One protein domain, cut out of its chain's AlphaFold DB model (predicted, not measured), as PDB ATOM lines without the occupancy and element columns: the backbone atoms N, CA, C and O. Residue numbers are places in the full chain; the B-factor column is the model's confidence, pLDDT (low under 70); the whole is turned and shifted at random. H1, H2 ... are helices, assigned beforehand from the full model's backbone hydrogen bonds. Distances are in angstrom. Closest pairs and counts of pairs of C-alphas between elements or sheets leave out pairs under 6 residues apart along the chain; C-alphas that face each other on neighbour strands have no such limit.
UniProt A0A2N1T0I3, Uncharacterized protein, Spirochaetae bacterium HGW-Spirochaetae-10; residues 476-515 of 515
ATOM      1  N   VAL A 476     -55.363  35.185  22.507       82.56
ATOM      2  CA  VAL A 476     -54.576  35.263  23.749       82.56
ATOM      3  C   VAL A 476     -54.055  36.682  23.974       82.56
ATOM      4  O   VAL A 476     -54.190  37.213  25.072       82.56
ATOM      5  N   ILE A 477     -53.512  37.320  22.936       86.44
ATOM      6  CA  ILE A 477     -53.014  38.697  23.014       86.44
ATOM      7  C   ILE A 477     -54.155  39.692  23.251       86.44
ATOM      8  O   ILE A 477     -53.994  40.592  24.067       86.44
ATOM      9  N   GLY A 478     -55.322  39.497  22.629       85.00
ATOM     10  CA  GLY A 478     -56.513  40.303  22.921       85.00
ATOM     11  C   GLY A 478     -56.995  40.157  24.367       85.00
ATOM     12  O   GLY A 478     -57.285  41.151  25.021       85.00
ATOM     13  N   TYR A 479     -57.002  38.933  24.904       84.06
ATOM     14  CA  TYR A 479     -57.341  38.697  26.310       84.06
ATOM     15  C   TYR A 479     -56.336  39.354  27.269       84.06
ATOM     16  O   TYR A 479     -56.730  39.888  28.304       84.06
ATOM     17  N   LEU A 480     -55.042  39.345  26.930       85.94
ATOM     18  CA  LEU A 480     -54.017  40.046  27.704       85.94
ATOM     19  C   LEU A 480     -54.203  41.567  27.664       85.94
ATOM     20  O   LEU A 480     -54.020  42.201  28.699       85.94
ATOM     21  N   ASP A 481     -54.595  42.140  26.526       87.19
ATOM     22  CA  ASP A 481     -54.874  43.577  26.407       87.19
ATOM     23  C   ASP A 481     -56.053  44.001  27.294       87.19
ATOM     24  O   ASP A 481     -55.938  44.951  28.071       87.19
ATOM     25  N   ASP A 482     -57.142  43.225  27.283       87.38
ATOM     26  CA  ASP A 482     -58.297  43.448  28.161       87.38
ATOM     27  C   ASP A 482     -57.912  43.344  29.647       87.38
ATOM     28  O   ASP A 482     -58.371  44.134  30.477       87.38
ATOM     29  N   LEU A 483     -57.039  42.392  29.993       85.81
ATOM     30  CA  LEU A 483     -56.556  42.207  31.361       85.81
ATOM     31  C   LEU A 483     -55.646  43.362  31.800       85.81
ATOM     32  O   LEU A 483     -55.773  43.854  32.921       85.81
ATOM     33  N   LEU A 484     -54.766  43.831  30.912       85.56
ATOM     34  CA  LEU A 484     -53.921  45.006  31.142       85.56
ATOM     35  C   LEU A 484     -54.760  46.286  31.276       85.56
ATOM     36  O   LEU A 484     -54.405  47.151  32.074       85.56
ATOM     37  N   GLY A 485     -55.887  46.388  30.568       84.31
ATOM     38  CA  GLY A 485     -56.840  47.495  30.699       84.31
ATOM     39  C   GLY A 485     -57.597  47.522  32.033       84.31
ATOM     40  O   GLY A 485     -58.037  48.586  32.466       84.31
ATOM     41  N   GLN A 486     -57.727  46.377  32.709       88.62
ATOM     42  CA  GLN A 486     -58.358  46.263  34.032       88.62
ATOM     43  C   GLN A 486     -57.374  46.485  35.190       88.62
ATOM     44  O   GLN A 486     -57.794  46.609  36.345       88.62
ATOM     45  N   LEU A 487     -56.068  46.522  34.911       88.62
ATOM     46  CA  LEU A 487     -55.059  46.738  35.938       88.62
ATOM     47  C   LEU A 487     -55.040  48.199  36.421       88.62
ATOM     48  O   LEU A 487     -55.278  49.125  35.644       88.62
ATOM     49  N   PRO A 488     -54.693  48.435  37.701       93.12
ATOM     50  CA  PRO A 488     -54.439  49.777  38.213       93.12
ATOM     51  C   PRO A 488     -53.425  50.552  37.356       93.12
ATOM     52  O   PRO A 488     -52.420  50.005  36.908       93.12
ATOM     53  N   GLU A 489     -53.615  51.865  37.199       83.75
ATOM     54  CA  GLU A 489     -52.693  52.703  36.407       83.75
ATOM     55  C   GLU A 489     -51.232  52.635  36.888       83.75
ATOM     56  O   GLU A 489     -50.307  52.856  36.108       83.75
ATOM     57  N   GLU A 490     -51.002  52.350  38.172       83.00
ATOM     58  CA  GLU A 490     -49.663  52.199  38.743       83.00
ATOM     59  C   GLU A 490     -48.942  50.954  38.208       83.00
ATOM     60  O   GLU A 490     -47.792  51.059  37.775       83.00
ATOM     61  N   THR A 491     -49.629  49.811  38.133       85.94
ATOM     62  CA  THR A 491     -49.071  48.563  37.592       85.94
ATOM     63  C   THR A 491     -48.958  48.601  36.075       85.94
ATOM     64  O   THR A 491     -47.968  48.114  35.537       85.94
ATOM     65  N   VAL A 492     -49.890  49.251  35.369       87.19
ATOM     66  CA  VAL A 492     -49.752  49.498  33.920       87.19
ATOM     67  C   VAL A 492     -48.534  50.381  33.639       87.19
ATOM     68  O   VAL A 492     -47.764  50.119  32.713       87.19
ATOM     69  N   ARG A 493     -48.296  51.406  34.465       87.06
ATOM     70  CA  ARG A 493     -47.119  52.278  34.346       87.06
ATOM     71  C   ARG A 493     -45.819  51.526  34.618       87.06
ATOM     72  O   ARG A 493     -44.832  51.776  33.931       87.06
ATOM     73  N   GLU A 494     -45.801  50.620  35.587       86.25
ATOM     74  CA  GLU A 494     -44.638  49.772  35.858       86.25
ATOM     75  C   GLU A 494     -44.401  48.755  34.735       86.25
ATOM     76  O   GLU A 494     -43.281  48.650  34.234       86.25
ATOM     77  N   PHE A 495     -45.463  48.123  34.230       86.44
ATOM     78  CA  PHE A 495     -45.399  47.244  33.065       86.44
ATOM     79  C   PHE A 495     -44.867  47.980  31.833       86.44
ATOM     80  O   PHE A 495     -43.957  47.476  31.185       86.44
ATOM     81  N   SER A 496     -45.320  49.212  31.569       85.44
ATOM     82  CA  SER A 496     -44.842  50.031  30.441       85.44
ATOM     83  C   SER A 496     -43.351  50.393  30.507       85.44
ATOM     84  O   SER A 496     -42.756  50.760  29.496       85.44
ATOM     85  N   ARG A 497     -42.740  50.303  31.697       86.75
ATOM     86  CA  ARG A 497     -41.297  50.495  31.909       86.75
ATOM     87  C   ARG A 497     -40.516  49.184  31.862       86.75
ATOM     88  O   ARG A 497     -39.290  49.227  31.843       86.75
ATOM     89  N   SER A 498     -41.203  48.045  31.876       87.88
ATOM     90  CA  SER A 498     -40.577  46.730  31.797       87.88
ATOM     91  C   SER A 498     -40.134  46.413  30.368       87.88
ATOM     92  O   SER A 498     -40.743  46.850  29.392       87.88
ATOM     93  N   GLU A 499     -39.097  45.590  30.229       82.00
ATOM     94  CA  GLU A 499     -38.613  45.122  28.923       82.00
ATOM     95  C   GLU A 499     -39.654  44.251  28.198       82.00
ATOM     96  O   GLU A 499     -39.717  44.228  26.967       82.00
ATOM     97  N   TYR A 500     -40.543  43.613  28.966       81.12
ATOM     98  CA  TYR A 500     -41.652  42.802  28.469       81.12
ATOM     99  C   TYR A 500     -42.710  43.622  27.721       81.12
ATOM    100  O   TYR A 500     -43.405  43.075  26.866       81.12
ATOM    101  N   PHE A 501     -42.801  44.933  27.964       85.88
ATOM    102  CA  PHE A 501     -43.689  45.810  27.200       85.88
ATOM    103  C   PHE A 501     -43.244  45.960  25.743       85.88
ATOM    104  O   PHE A 501     -44.082  45.990  24.844       85.88
ATOM    105  N   ASN A 502     -41.933  45.997  25.485       84.69
ATOM    106  CA  ASN A 502     -41.414  46.061  24.118       84.69
ATOM    107  C   ASN A 502     -41.722  44.770  23.353       84.69
ATOM    108  O   ASN A 502     -42.095  44.824  22.181       84.69
ATOM    109  N   LEU A 503     -41.616  43.624  24.031       84.38
ATOM    110  CA  LEU A 503     -41.979  42.326  23.468       84.38
ATOM    111  C   LEU A 503     -43.484  42.255  23.172       84.38
ATOM    112  O   LEU A 503     -43.872  41.921  22.059       84.38
ATOM    113  N   TYR A 504     -44.317  42.645  24.138       83.81
ATOM    114  CA  TYR A 504     -45.769  42.730  23.983       83.81
ATOM    115  C   TYR A 504     -46.169  43.624  22.801       83.81
ATOM    116  O   TYR A 504     -46.926  43.203  21.927       83.81
ATOM    117  N   LYS A 505     -45.594  44.829  22.716       84.31
ATOM    118  CA  LYS A 505     -45.850  45.778  21.629       84.31
ATOM    119  C   LYS A 505     -45.478  45.201  20.265       84.31
ATOM    120  O   LYS A 505     -46.267  45.317  19.332       84.31
ATOM    121  N   LYS A 506     -44.312  44.555  20.162       83.38
ATOM    122  CA  LYS A 506     -43.850  43.914  18.925       83.38
ATOM    123  C   LYS A 506     -44.810  42.809  18.476       83.38
ATOM    124  O   LYS A 506     -45.194  42.772  17.314       83.38
ATOM    125  N   VAL A 507     -45.263  41.973  19.412       82.94
ATOM    126  CA  VAL A 507     -46.212  40.887  19.129       82.94
ATOM    127  C   VAL A 507     -47.576  41.428  18.678       82.94
ATOM    128  O   VAL A 507     -48.145  40.913  17.721       82.94
ATOM    129  N   ILE A 508     -48.103  42.488  19.301       83.12
ATOM    130  CA  ILE A 508     -49.378  43.100  18.875       83.12
ATOM    131  C   ILE A 508     -49.272  43.768  17.502       83.12
ATOM    132  O   ILE A 508     -50.198  43.649  16.694       83.12
ATOM    133  N   GLU A 509     -48.180  44.496  17.254       82.19
ATOM    134  CA  GLU A 509     -47.922  45.199  15.992       82.19
ATOM    135  C   GLU A 509     -47.811  44.206  14.828       82.19
ATOM    136  O   GLU A 509     -48.384  44.434  13.764       82.19
ATOM    137  N   GLU A 510     -47.172  43.058  15.060       73.19
ATOM    138  CA  GLU A 510     -47.040  41.986  14.071       73.19
ATOM    139  C   GLU A 510     -48.339  41.184  13.877       73.19
ATOM    140  O   GLU A 510     -48.654  40.791  12.754       73.19
ATOM    141  N   LEU A 511     -49.142  40.985  14.929       77.12
ATOM    142  CA  LEU A 511     -50.437  40.289  14.836       77.12
ATOM    143  C   LEU A 511     -51.589  41.170  14.326       77.12
ATOM    144  O   LEU A 511     -52.701  40.669  14.097       77.12
ATOM    145  N   GLY A 512     -51.357  42.476  14.158       71.56
ATOM    146  CA  GLY A 512     -52.361  43.423  13.670       71.56
ATOM    147  C   GLY A 512     -53.639  43.397  14.516       71.56
ATOM    148  O   GLY A 512     -54.746  43.276  13.981       71.56
ATOM    149  N   VAL A 513     -53.490  43.387  15.845       70.06
ATOM    150  CA  VAL A 513     -54.625  43.304  16.792       70.06
ATOM    151  C   VAL A 513     -55.161  44.686  17.179       70.06
ATOM    152  O   VAL A 513     -56.211  44.767  17.806       70.06
ATOM    153  N   PHE A 514     -54.500  45.774  16.762       56.47
ATOM    154  CA  PHE A 514     -55.011  47.130  16.963       56.47
ATOM    155  C   PHE A 514     -56.393  47.288  16.312       56.47
ATOM    156  O   PHE A 514     -56.546  47.084  15.105       56.47
ATOM    157  N   LYS A 515     -57.386  47.625  17.136       47.75
ATOM    158  CA  LYS A 515     -58.732  48.020  16.716       47.75
ATOM    159  C   LYS A 515     -58.798  49.513  16.437       47.75
ATOM    160  O   LYS A 515     -58.170  50.275  17.205       47.75
TER     161      LYS A 515
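Overview. This is residues 476 to 515 of the 515 residues of an uncharacterized protein of Spirochaetae bacterium HGW-Spirochaetae-10 (UniProt A0A2N1T0I3). What shape does the backbone draw from its first residue onward? Three helices make the three sides of a triangle, walked round in chain order: H1 first, H2 round a corner from it, and H3 coming back toward the beginning of H1. The corners are near meetings with few contacts, and residues 512 to 515 follow H3 as a short tail. What is it made of? The printed part has 40 residues with three named helices, in the order H1, H2, H3, and no named strand; the class is all helix, with 33 of the 40 residues in helices. How large and how dense is it? It is compact, with a radius of gyration of the C-alphas of 10.1 A, and its C-alphas span 27 by 20 by 15 A along the three main axes.

Arrangement. How do the first two helices meet? H1, residues 476 to 486, and H2, residues 489 to 497, are close but not clearly touching, with 1 pair of C-alphas within 8 A. Their closest C-alphas, those of Leu 484 and Val 492, are 6.7 A apart. They run opposite ways at a steep tilt of 48 degrees. How does the third helix stand to the one before it? H3, residues 499 to 511, and H2 are close but not clearly touching, and their lines are about perpendicular at 86 degrees. Their closest C-alphas, those of Phe 495 and Phe 501, are 6.3 A apart. Does the third helix come back to the first? H1 and H3 are close but not clearly touching, with the C-alphas of Ile 477 and Ile 508 the closest at 7.1 A. They run opposite ways at a steep tilt of 53 degrees, and their centres are 12.7 A apart. What do the backbone N and O atoms show? In H1 and H2 every O i to N i+4 pair is within hydrogen-bond range, and in H3 8 of 9 are.

Along the chain. Where does the first helix lie? H1 begins at Val 476, whose C-alpha is at (-54.576, 35.263, 23.749), and ends at Gln 486, 15.5 A from first to last C-alpha. Where is the second? H2 runs from Glu 489, with its C-alpha at (-52.693, 52.703, 36.407), to Arg 497, and measures 12.4 A from first to last C-alpha. Where does the longest helix end? H3 has 13 residues, from Glu 499 to Leu 511, and its C-alphas run 19.0 A from first to last. Its last C-alpha is at (-50.437, 40.289, 14.836).

Size, cuts and confidence. How far does the printed part reach? The two C-alphas farthest apart, those of Glu 490 and Glu 510, are 26.8 A from each other, while the first and last, of Val 476 and Lys 515, are 15.1 A apart. Is it continuous? The printed part has no cut, and it ends at residue 515, the chain's last residue. The links from H1 to H2, with 2 residues, and from H2 to H3, with 1 residue, are both tight. Which stretch stands free? Residues 485 to 491, of which 489 to 491 belong to H2, stand free. Where is the model's confidence low? The mean pLDDT of the printed part is 82.5, and residues 514 to 515 are under 70.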